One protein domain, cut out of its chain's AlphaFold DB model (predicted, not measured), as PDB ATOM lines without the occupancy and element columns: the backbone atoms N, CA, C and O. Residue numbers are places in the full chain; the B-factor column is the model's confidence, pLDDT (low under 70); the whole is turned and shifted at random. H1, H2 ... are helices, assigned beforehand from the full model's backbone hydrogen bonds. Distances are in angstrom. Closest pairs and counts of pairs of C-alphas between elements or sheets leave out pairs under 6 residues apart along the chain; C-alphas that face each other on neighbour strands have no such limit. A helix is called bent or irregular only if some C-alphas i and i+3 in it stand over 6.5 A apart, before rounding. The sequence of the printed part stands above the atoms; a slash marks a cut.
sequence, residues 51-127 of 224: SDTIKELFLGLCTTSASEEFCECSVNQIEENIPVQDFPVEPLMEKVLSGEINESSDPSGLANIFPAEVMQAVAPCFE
ATOM      1  N   SER A  51     -24.453 -33.405 -17.358       71.44
ATOM      2  CA  SER A  51     -24.542 -32.349 -16.355       71.44
ATOM      3  C   SER A  51     -23.671 -31.195 -16.826       71.44
ATOM      4  O   SER A  51     -22.608 -31.460 -17.394       71.44
ATOM      5  N   ASP A  52     -24.072 -29.954 -16.553       75.06
ATOM      6  CA  ASP A  52     -23.313 -28.762 -16.958       75.06
ATOM      7  C   ASP A  52     -21.828 -28.877 -16.573       75.06
ATOM      8  O   ASP A  52     -20.954 -28.538 -17.358       75.06
ATOM      9  N   THR A  53     -21.529 -29.535 -15.449       70.94
ATOM     10  CA  THR A  53     -20.169 -29.856 -14.991       70.94
ATOM     11  C   THR A  53     -19.332 -30.672 -15.982       70.94
ATOM     12  O   THR A  53     -18.135 -30.438 -16.104       70.94
ATOM     13  N   ILE A  54     -19.919 -31.641 -16.690       75.25
ATOM     14  CA  ILE A  54     -19.187 -32.471 -17.660       75.25
ATOM     15  C   ILE A  54     -18.940 -31.682 -18.948       75.25
ATOM     16  O   ILE A  54     -17.855 -31.770 -19.523       75.25
ATOM     17  N   LYS A  55     -19.922 -30.879 -19.371       78.31
ATOM     18  CA  LYS A  55     -19.787 -29.995 -20.535       78.31
ATOM     19  C   LYS A  55     -18.713 -28.942 -20.291       78.31
ATOM     20  O   LYS A  55     -17.821 -28.782 -21.113       78.31
ATOM     21  N   GLU A  56     -18.762 -28.288 -19.133       79.44
ATOM     22  CA  GLU A  56     -17.771 -27.302 -18.695       79.44
ATOM     23  C   GLU A  56     -16.376 -27.920 -18.566       79.44
ATOM     24  O   GLU A  56     -15.400 -27.301 -18.980       79.44
ATOM     25  N   LEU A  57     -16.271 -29.152 -18.055       76.75
ATOM     26  CA  LEU A  57     -14.998 -29.867 -17.981       76.75
ATOM     27  C   LEU A  57     -14.430 -30.148 -19.376       76.75
ATOM     28  O   LEU A  57     -13.248 -29.912 -19.608       76.75
ATOM     29  N   PHE A  58     -15.252 -30.633 -20.311       78.00
ATOM     30  CA  PHE A  58     -14.797 -30.880 -21.677       78.00
ATOM     31  C   PHE A  58     -14.420 -29.575 -22.391       78.00
ATOM     32  O   PHE A  58     -13.338 -29.498 -22.961       78.00
ATOM     33  N   LEU A  59     -15.264 -28.542 -22.324       80.50
ATOM     34  CA  LEU A  59     -14.994 -27.225 -22.911       80.50
ATOM     35  C   LEU A  59     -13.712 -26.618 -22.350       80.50
ATOM     36  O   LEU A  59     -12.855 -26.214 -23.124       80.50
ATOM     37  N   GLY A  60     -13.548 -26.619 -21.026       78.19
ATOM     38  CA  GLY A  60     -12.367 -26.067 -20.369       78.19
ATOM     39  C   GLY A  60     -11.068 -26.793 -20.717       78.19
ATOM     40  O   GLY A  60     -10.012 -26.178 -20.684       78.19
ATOM     41  N   LEU A  61     -11.133 -28.081 -21.068       76.88
ATOM     42  CA  LEU A  61      -9.989 -28.868 -21.544       76.88
ATOM     43  C   LEU A  61      -9.766 -28.758 -23.056       76.88
ATOM     44  O   LEU A  61      -8.653 -28.918 -23.548       76.88
ATOM     45  N   CYS A  62     -10.838 -28.557 -23.812       76.81
ATOM     46  CA  CYS A  62     -10.789 -28.519 -25.260       76.81
ATOM     47  C   CYS A  62     -10.299 -27.160 -25.763       76.81
ATOM     48  O   CYS A  62      -9.447 -27.117 -26.647       76.81
ATOM     49  N   THR A  63     -10.760 -26.056 -25.169       72.00
ATOM     50  CA  THR A  63     -10.389 -24.692 -25.589       72.00
ATOM     51  C   THR A  63      -8.921 -24.362 -25.329       72.00
ATOM     52  O   THR A  63      -8.396 -23.409 -25.896       72.00
ATOM     53  N   THR A  64      -8.221 -25.171 -24.528       68.00
ATOM     54  CA  THR A  64      -6.761 -25.072 -24.384       68.00
ATOM     55  C   THR A  64      -6.002 -25.666 -25.570       68.00
ATOM     56  O   THR A  64      -4.803 -25.435 -25.683       68.00
ATOM     57  N   SER A  65      -6.668 -26.463 -26.414       64.62
ATOM     58  CA  SER A  65      -6.036 -27.285 -27.461       64.62
ATOM     59  C   SER A  65      -6.649 -27.089 -28.857       64.62
ATOM     60  O   SER A  65      -6.054 -27.517 -29.844       64.62
ATOM     61  N   ALA A  66      -7.840 -26.493 -28.960       69.50
ATOM     62  CA  ALA A  66      -8.581 -26.316 -30.209       69.50
ATOM     63  C   ALA A  66      -9.506 -25.083 -30.161       69.50
ATOM     64  O   ALA A  66      -9.690 -24.469 -29.110       69.50
ATOM     65  N   SER A  67     -10.087 -24.719 -31.310       74.94
ATOM     66  CA  SER A  67     -10.999 -23.575 -31.426       74.94
ATOM     67  C   SER A  67     -12.308 -23.787 -30.656       74.94
ATOM     68  O   SER A  67     -12.780 -24.913 -30.486       74.94
ATOM     69  N   GLU A  68     -12.930 -22.690 -30.218       79.75
ATOM     70  CA  GLU A  68     -14.217 -22.718 -29.507       79.75
ATOM     71  C   GLU A  68     -15.312 -23.405 -30.341       79.75
ATOM     72  O   GLU A  68     -16.018 -24.269 -29.828       79.75
ATOM     73  N   GLU A  69     -15.367 -23.140 -31.652       77.69
ATOM     74  CA  GLU A  69     -16.318 -23.777 -32.578       77.69
ATOM     75  C   GLU A  69     -16.117 -25.299 -32.685       77.69
ATOM     76  O   GLU A  69     -17.086 -26.068 -32.686       77.69
ATOM     77  N   PHE A  70     -14.863 -25.763 -32.715       81.31
ATOM     78  CA  PHE A  70     -14.548 -27.190 -32.669       81.31
ATOM     79  C   PHE A  70     -14.992 -27.816 -31.339       81.31
ATOM     80  O   PHE A  70     -15.554 -28.918 -31.316       81.31
ATOM     81  N   CYS A  71     -14.760 -27.121 -30.227       81.81
ATOM     82  CA  CYS A  71     -15.086 -27.613 -28.894       81.81
ATOM     83  C   CYS A  71     -16.593 -27.681 -28.647       81.81
ATOM     84  O   CYS A  71     -17.072 -28.680 -28.109       81.81
ATOM     85  N   GLU A  72     -17.353 -26.688 -29.102       84.38
ATOM     86  CA  GLU A  72     -18.816 -26.713 -29.056       84.38
ATOM     87  C   GLU A  72     -19.393 -27.845 -29.914       84.38
ATOM     88  O   GLU A  72     -20.264 -28.592 -29.458       84.38
ATOM     89  N   CYS A  73     -18.875 -28.038 -31.134       84.38
ATOM     90  CA  CYS A  73     -19.252 -29.182 -31.965       84.38
ATOM     91  C   CYS A  73     -18.972 -30.508 -31.243       84.38
ATOM     92  O   CYS A  73     -19.823 -31.402 -31.211       84.38
ATOM     93  N   SER A  74     -17.794 -30.621 -30.630       81.38
ATOM     94  CA  SER A  74     -17.338 -31.830 -29.947       81.38
ATOM     95  C   SER A  74     -18.218 -32.188 -28.750       81.38
ATOM     96  O   SER A  74     -18.586 -33.352 -28.600       81.38
ATOM     97  N   VAL A  75     -18.633 -31.203 -27.944       85.94
ATOM     98  CA  VAL A  75     -19.594 -31.412 -26.845       85.94
ATOM     99  C   VAL A  75     -20.901 -31.999 -27.369       85.94
ATOM    100  O   VAL A  75     -21.381 -32.996 -26.831       85.94
ATOM    101  N   ASN A  76     -21.443 -31.445 -28.456       84.75
ATOM    102  CA  ASN A  76     -22.686 -31.945 -29.042       84.75
ATOM    103  C   ASN A  76     -22.544 -33.397 -29.526       84.75
ATOM    104  O   ASN A  76     -23.411 -34.227 -29.259       84.75
ATOM    105  N   GLN A  77     -21.428 -33.742 -30.175       82.00
ATOM    106  CA  GLN A  77     -21.181 -35.116 -30.621       82.00
ATOM    107  C   GLN A  77     -20.995 -36.101 -29.459       82.00
ATOM    108  O   GLN A  77     -21.456 -37.241 -29.536       82.00
ATOM    109  N   ILE A  78     -20.348 -35.677 -28.374       82.75
ATOM    110  CA  ILE A  78     -20.179 -36.482 -27.160       82.75
ATOM    111  C   ILE A  78     -21.533 -36.735 -26.494       82.75
ATOM    112  O   ILE A  78     -21.826 -37.868 -26.120       82.75
ATOM    113  N   GLU A  79     -22.386 -35.716 -26.400       82.12
ATOM    114  CA  GLU A  79     -23.734 -35.844 -25.835       82.12
ATOM    115  C   GLU A  79     -24.625 -36.806 -26.623       82.12
ATOM    116  O   GLU A  79     -25.412 -37.547 -26.031       82.12
ATOM    117  N   GLU A  80     -24.496 -36.811 -27.949       81.25
ATOM    118  CA  GLU A  80     -25.300 -37.659 -28.828       81.25
ATOM    119  C   GLU A  80     -24.811 -39.115 -28.877       81.25
ATOM    120  O   GLU A  80     -25.623 -40.024 -29.071       81.25
ATOM    121  N   ASN A  81     -23.507 -39.354 -28.694       78.06
ATOM    122  CA  ASN A  81     -22.893 -40.659 -28.966       78.06
ATOM    123  C   ASN A  81     -22.297 -41.367 -27.739       78.06
ATOM    124  O   ASN A  81     -22.078 -42.579 -27.800       78.06
ATOM    125  N   ILE A  82     -22.048 -40.664 -26.628       79.31
ATOM    126  CA  ILE A  82     -21.444 -41.238 -25.417       79.31
ATOM    127  C   ILE A  82     -22.439 -41.135 -24.261       79.31
ATOM    128  O   ILE A  82     -22.777 -40.028 -23.852       79.31
ATOM    129  N   PRO A  83     -22.895 -42.254 -23.674       80.56
ATOM    130  CA  PRO A  83     -23.747 -42.209 -22.491       80.56
ATOM    131  C   PRO A  83     -23.057 -41.498 -21.321       80.56
ATOM    132  O   PRO A  83     -21.862 -41.670 -21.104       80.56
ATOM    133  N   VAL A  84     -23.816 -40.749 -20.516       72.31
ATOM    134  CA  VAL A  84     -23.281 -39.939 -19.400       72.31
ATOM    135  C   VAL A  84     -22.420 -40.767 -18.434       72.31
ATOM    136  O   VAL A  84     -21.372 -40.313 -17.989       72.31
ATOM    137  N   GLN A  85     -22.838 -42.000 -18.135       73.25
ATOM    138  CA  GLN A  85     -22.100 -42.920 -17.262       73.25
ATOM    139  C   GLN A  85     -20.777 -43.440 -17.846       73.25
ATOM    140  O   GLN A  85     -19.955 -43.956 -17.094       73.25
ATOM    141  N   ASP A  86     -20.587 -43.316 -19.158       74.94
ATOM    142  CA  ASP A  86     -19.400 -43.791 -19.868       74.94
ATOM    143  C   ASP A  86     -18.408 -42.643 -20.134       74.94
ATOM    144  O   ASP A  86     -17.312 -42.875 -20.649       74.94
ATOM    145  N   PHE A  87     -18.756 -41.406 -19.755       78.94
ATOM    146  CA  PHE A  87     -17.841 -40.280 -19.860       78.94
ATOM    147  C   PHE A  87     -16.753 -40.347 -18.769       78.94
ATOM    148  O   PHE A  87     -17.064 -40.475 -17.581       78.94
ATOM    149  N   PRO A  88     -15.465 -40.209 -19.127       75.12
ATOM    150  CA  PRO A  88     -14.334 -40.450 -18.230       75.12
ATOM    151  C   PRO A  88     -14.042 -39.251 -17.300       75.12
ATOM    152  O   PRO A  88     -12.961 -38.671 -17.344       75.12
ATOM    153  N   VAL A  89     -14.986 -38.865 -16.435       76.56
ATOM    154  CA  VAL A  89     -14.854 -37.681 -15.552       76.56
ATOM    155  C   VAL A  89     -13.660 -37.793 -14.596       76.56
ATOM    156  O   VAL A  89     -12.863 -36.868 -14.476       76.56
ATOM    157  N   GLU A  90     -13.536 -38.927 -13.910       75.50
ATOM    158  CA  GLU A  90     -12.523 -39.168 -12.875       75.50
ATOM    159  C   GLU A  90     -11.077 -39.040 -13.392       75.50
ATOM    160  O   GLU A  90     -10.324 -38.249 -12.818       75.50
ATOM    161  N   PRO A  91     -10.671 -39.723 -14.484       72.31
ATOM    162  CA  PRO A  91      -9.313 -39.594 -15.010       72.31
ATOM    163  C   PRO A  91      -9.037 -38.211 -15.618       72.31
ATOM    164  O   PRO A  91      -7.902 -37.742 -15.564       72.31
ATOM    165  N   LEU A  92     -10.049 -37.529 -16.168       71.19
ATOM    166  CA  LEU A  92      -9.888 -36.156 -16.655       71.19
ATOM    167  C   LEU A  92      -9.650 -35.189 -15.494       71.19
ATOM    168  O   LEU A  92      -8.749 -34.358 -15.560       71.19
ATOM    169  N   MET A  93     -10.398 -35.334 -14.401       71.00
ATOM    170  CA  MET A  93     -10.226 -34.508 -13.210       71.00
ATOM    171  C   MET A  93      -8.870 -34.756 -12.530       71.00
ATOM    172  O   MET A  93      -8.235 -33.814 -12.065       71.00
ATOM    173  N   GLU A  94      -8.379 -35.998 -12.519       71.19
ATOM    174  CA  GLU A  94      -7.025 -36.320 -12.048       71.19
ATOM    175  C   GLU A  94      -5.940 -35.685 -12.932       71.19
ATOM    176  O   GLU A  94      -4.972 -35.124 -12.416       71.19
ATOM    177  N   LYS A  95      -6.125 -35.691 -14.256       66.19
ATOM    178  CA  LYS A  95      -5.208 -35.045 -15.206       66.19
ATOM    179  C   LYS A  95      -5.182 -33.519 -15.038       66.19
ATOM    180  O   LYS A  95      -4.115 -32.911 -15.086       66.19
ATOM    181  N   VAL A  96      -6.335 -32.913 -14.736       66.06
ATOM    182  CA  VAL A  96      -6.447 -31.490 -14.368       66.06
ATOM    183  C   VAL A  96      -5.696 -31.184 -13.073       66.06
ATOM    184  O   VAL A  96      -4.927 -30.230 -13.011       66.06
ATOM    185  N   LEU A  97      -5.889 -31.998 -12.034       67.94
ATOM    186  CA  LEU A  97      -5.290 -31.775 -10.714       67.94
ATOM    187  C   LEU A  97      -3.787 -32.080 -10.660       67.94
ATOM    188  O   LEU A  97      -3.077 -31.504  -9.836       67.94
ATOM    189  N   SER A  98      -3.305 -32.983 -11.513       65.88
ATOM    190  CA  SER A  98      -1.883 -33.323 -11.639       65.88
ATOM    191  C   SER A  98      -1.095 -32.322 -12.485       65.88
ATOM    192  O   SER A  98       0.134 -32.349 -12.450       65.88
ATOM    193  N   GLY A  99      -1.778 -31.425 -13.207       58.03
ATOM    194  CA  GLY A  99      -1.138 -30.472 -14.111       58.03
ATOM    195  C   GLY A  99      -0.517 -31.129 -15.349       58.03
ATOM    196  O   GLY A  99       0.322 -30.508 -15.989       58.03
ATOM    197  N   GLU A 100      -0.902 -32.368 -15.689       54.09
ATOM    198  CA  GLU A 100      -0.465 -33.058 -16.919       54.09
ATOM    199  C   GLU A 100      -1.073 -32.449 -18.191       54.09
ATOM    200  O   GLU A 100      -0.546 -32.633 -19.283       54.09
ATOM    201  N   ILE A 101      -2.156 -31.685 -18.059       54.62
ATOM    202  CA  ILE A 101      -2.607 -30.729 -19.078       54.62
ATOM    203  C   ILE A 101      -1.773 -29.452 -18.987       54.62
ATOM    204  O   ILE A 101      -2.260 -28.371 -18.671       54.62
ATOM    205  N   ASN A 102      -0.480 -29.599 -19.230       47.97
ATOM    206  CA  ASN A 102       0.381 -28.492 -19.593       47.97
ATOM    207  C   ASN A 102       0.934 -28.834 -20.978       47.97
ATOM    208  O   ASN A 102       1.471 -29.922 -21.168       47.97
ATOM    209  N   GLU A 103       0.779 -27.910 -21.925       47.09
ATOM    210  CA  GLU A 103       1.464 -27.923 -23.225       47.09
ATOM    211  C   GLU A 103       1.047 -28.997 -24.239       47.09
ATOM    212  O   GLU A 103       1.826 -29.865 -24.629       47.09
ATOM    213  N   SER A 104      -0.144 -28.858 -24.816       39.56
ATOM    214  CA  SER A 104      -0.322 -29.344 -26.185       39.56
ATOM    215  C   SER A 104      -1.072 -28.319 -27.011       39.56
ATOM    216  O   SER A 104      -2.285 -28.391 -27.168       39.56
ATOM    217  N   SER A 105      -0.311 -27.393 -27.587       42.12
ATOM    218  CA  SER A 105      -0.716 -26.466 -28.651       42.12
ATOM    219  C   SER A 105      -0.982 -27.188 -29.985       42.12
ATOM    220  O   SER A 105      -0.704 -26.658 -31.055       42.12
ATOM    221  N   ASP A 106      -1.439 -28.432 -29.925       44.78
ATOM    222  CA  ASP A 106      -1.563 -29.339 -31.055       44.78
ATOM    223  C   ASP A 106      -2.951 -29.987 -30.944       44.78
ATOM    224  O   ASP A 106      -3.261 -30.534 -29.876       44.78
ATOM    225  N   PRO A 107      -3.803 -29.969 -31.985       46.22
ATOM    226  CA  PRO A 107      -5.081 -30.691 -31.979       46.22
ATOM    227  C   PRO A 107      -4.899 -32.204 -31.737       46.22
ATOM    228  O   PRO A 107      -5.820 -32.891 -31.290       46.22
ATOM    229  N   SER A 108      -3.677 -32.714 -31.928       47.59
ATOM    230  CA  SER A 108      -3.218 -34.053 -31.531       47.59
ATOM    231  C   SER A 108      -3.180 -34.275 -30.006       47.59
ATOM    232  O   SER A 108      -3.219 -35.414 -29.539       47.59
ATOM    233  N   GLY A 109      -3.144 -33.202 -29.212       54.75
ATOM    234  CA  GLY A 109      -3.178 -33.202 -27.747       54.75
ATOM    235  C   GLY A 109      -4.473 -33.718 -27.157       54.75
ATOM    236  O   GLY A 109      -4.464 -34.373 -26.115       54.75
ATOM    237  N   LEU A 110      -5.583 -33.522 -27.869       61.16
ATOM    238  CA  LEU A 110      -6.878 -34.063 -27.469       61.16
ATOM    239  C   LEU A 110      -6.844 -35.592 -27.399       61.16
ATOM    240  O   LEU A 110      -7.431 -36.158 -26.484       61.16
ATOM    241  N   ALA A 111      -6.077 -36.257 -28.272       61.47
ATOM    242  CA  ALA A 111      -5.895 -37.710 -28.229       61.47
ATOM    243  C   ALA A 111      -5.080 -38.186 -27.012       61.47
ATOM    244  O   ALA A 111      -5.181 -39.348 -26.618       61.47
ATOM    245  N   ASN A 112      -4.275 -37.301 -26.414       63.25
ATOM    246  CA  ASN A 112      -3.520 -37.580 -25.189       63.25
ATOM    247  C   ASN A 112      -4.337 -37.263 -23.928       63.25
ATOM    248  O   ASN A 112      -4.093 -37.839 -22.865       63.25
ATOM    249  N   ILE A 113      -5.301 -36.347 -24.026       68.75
ATOM    250  CA  ILE A 113      -6.164 -35.927 -22.918       68.75
ATOM    251  C   ILE A 113      -7.354 -36.879 -22.795       68.75
ATOM    252  O   ILE A 113      -7.583 -37.424 -21.710       68.75
ATOM    253  N   PHE A 114      -8.045 -37.118 -23.907       71.06
ATOM    254  CA  PHE A 114      -9.287 -37.869 -23.994       71.06
ATOM    255  C   PHE A 114      -9.071 -39.285 -24.544       71.06
ATOM    256  O   PHE A 114      -8.229 -39.498 -25.418       71.06
ATOM    257  N   PRO A 115      -9.828 -40.281 -24.055       71.62
ATOM    258  CA  PRO A 115      -9.697 -41.654 -24.520       71.62
ATOM    259  C   PRO A 115     -10.250 -41.834 -25.943       71.62
ATOM    260  O   PRO A 115     -10.982 -40.993 -26.472       71.62
ATOM    261  N   ALA A 116      -9.902 -42.958 -26.573       68.44
ATOM    262  CA  ALA A 116     -10.192 -43.229 -27.983       68.44
ATOM    263  C   ALA A 116     -11.694 -43.208 -28.321       68.44
ATOM    264  O   ALA A 116     -12.065 -42.920 -29.457       68.44
ATOM    265  N   GLU A 117     -12.548 -43.514 -27.350       68.69
ATOM    266  CA  GLU A 117     -14.004 -43.480 -27.463       68.69
ATOM    267  C   GLU A 117     -14.513 -42.046 -27.661       68.69
ATOM    268  O   GLU A 117     -15.345 -41.798 -28.533       68.69
ATOM    269  N   VAL A 118     -13.950 -41.090 -26.916       71.62
ATOM    270  CA  VAL A 118     -14.250 -39.658 -27.057       71.62
ATOM    271  C   VAL A 118     -13.731 -39.141 -28.395       71.62
ATOM    272  O   VAL A 118     -14.465 -38.469 -29.111       71.62
ATOM    273  N   MET A 119     -12.519 -39.538 -28.793       71.94
ATOM    274  CA  MET A 119     -11.932 -39.142 -30.081       71.94
ATOM    275  C   MET A 119     -12.719 -39.659 -31.294       71.94
ATOM    276  O   MET A 119     -12.800 -38.984 -32.317       71.94
ATOM    277  N   GLN A 120     -13.331 -40.841 -31.185       68.44
ATOM    278  CA  GLN A 120     -14.223 -41.371 -32.218       68.44
ATOM    279  C   GLN A 120     -15.545 -40.607 -32.289       68.44
ATOM    280  O   GLN A 120     -16.050 -40.391 -33.388       68.44
ATOM    281  N   ALA A 121     -16.089 -40.186 -31.143       73.50
ATOM    282  CA  ALA A 121     -17.312 -39.392 -31.103       73.50
ATOM    283  C   ALA A 121     -17.107 -38.010 -31.737       73.50
ATOM    284  O   ALA A 121     -17.936 -37.582 -32.528       73.50
ATOM    285  N   VAL A 122     -15.985 -37.340 -31.459       73.06
ATOM    286  CA  VAL A 122     -15.711 -35.980 -31.967       73.06
ATOM    287  C   VAL A 122     -15.137 -35.946 -33.384       73.06
ATOM    288  O   VAL A 122     -14.974 -34.869 -33.948       73.06
ATOM    289  N   ALA A 123     -14.862 -37.102 -33.995       72.81
ATOM    290  CA  ALA A 123     -14.303 -37.188 -35.344       72.81
ATOM    291  C   ALA A 123     -15.041 -36.360 -36.422       72.81
ATOM    292  O   ALA A 123     -14.362 -35.773 -37.266       72.81
ATOM    293  N   PRO A 124     -16.386 -36.245 -36.408       75.62
ATOM    294  CA  PRO A 124     -17.117 -35.386 -37.343       75.62
ATOM    295  C   PRO A 124     -16.794 -33.891 -37.204       75.62
ATOM    296  O   PRO A 124     -16.975 -33.139 -38.153       75.62
ATOM    297  N   CYS A 125     -16.308 -33.453 -36.042       75.19
ATOM    298  CA  CYS A 125     -15.954 -32.059 -35.786       75.19
ATOM    299  C   CYS A 125     -14.562 -31.694 -36.303       75.19
ATOM    300  O   CYS A 125     -14.256 -30.511 -36.392       75.19
ATOM    301  N   PHE A 126     -13.727 -32.665 -36.693       67.81
ATOM    302  CA  PHE A 126     -12.396 -32.376 -37.241       67.81
ATOM    303  C   PHE A 126     -12.429 -31.600 -38.558       67.81
ATOM    304  O   PHE A 126     -11.426 -31.000 -38.915       67.81
ATOM    305  N   GLU A 127     -13.565 -31.547 -39.253       68.94
ATOM    306  CA  GLU A 127     -13.739 -30.668 -40.417       68.94
ATOM    307  C   GLU A 127     -13.696 -29.172 -40.049       68.94
ATOM    308  O   GLU A 127     -13.432 -28.341 -40.913       68.94
TER     309      GLU A 127
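What this domain is: This is residues 51 to 127 of the 224 residues of an uncharacterized protein of SAR202 cluster bacterium (UniProt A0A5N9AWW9). Five short helices make a small rounded cluster: the longest, H2, packs on H1 and on H5, crossing each at a steep tilt, while H3 and H4 sit more loosely on the other side, near H1. The printed part has 77 residues with five named helices, H1 to H5 in chain order, and no named strand; the class is all helix. The whole is compact, with a radius of gyration of the C-alphas of 11.3 A and spans of 29 by 27 by 21 A.

Where its parts are: H2, residues 68 to 81, is 19.9 A long and begins at C-alpha 68 (-14.217, -22.718, -29.507). H1 is residues 52 to 62, 15.0 A, from C-alpha 52 (-23.313, -28.762, -16.958). H5, residues 116 to 127, is 18.0 A and ends at C-alpha 127 (-13.739, -30.668, -40.417); it is irregular, with C-alphas 121 and 124 7.4 A apart. H3 is residues 89 to 98, 14.2 A, and H4 residues 107 to 113, 10.5 A.

How they stand to each other: H2 and H5 touch, opposite ways at a steep tilt of 49 degrees; their closest C-alphas, Ser 74 and Val 122, are 4.9 A apart. H2 and H1 touch, the closest C-alphas being Cys 71 and Cys 62 at 5.7 A. H4 is close to but not clearly touching H5, closest C-alphas Ala 111 and Met 119 at 6.5 A. H3 and H1 are close but not clearly touching, C-alphas Val 89 and Ile 54 at 7.1 A being closest. H2 and H4 are apart. In H1, H2 and H3 every O i to N i+4 pair is within hydrogen-bond range; H5 has 4 of 8, and H4 1 of 3 beside 4 of 4 O i to N i+3 pairs.

The domain as a whole: The C-alphas farthest apart, Ser 98 and Glu 127, are 31.2 A apart. The printed part has no cut and no long link. Mean pLDDT of the printed part is 70.7; residues 95 to 113 are among those under 70.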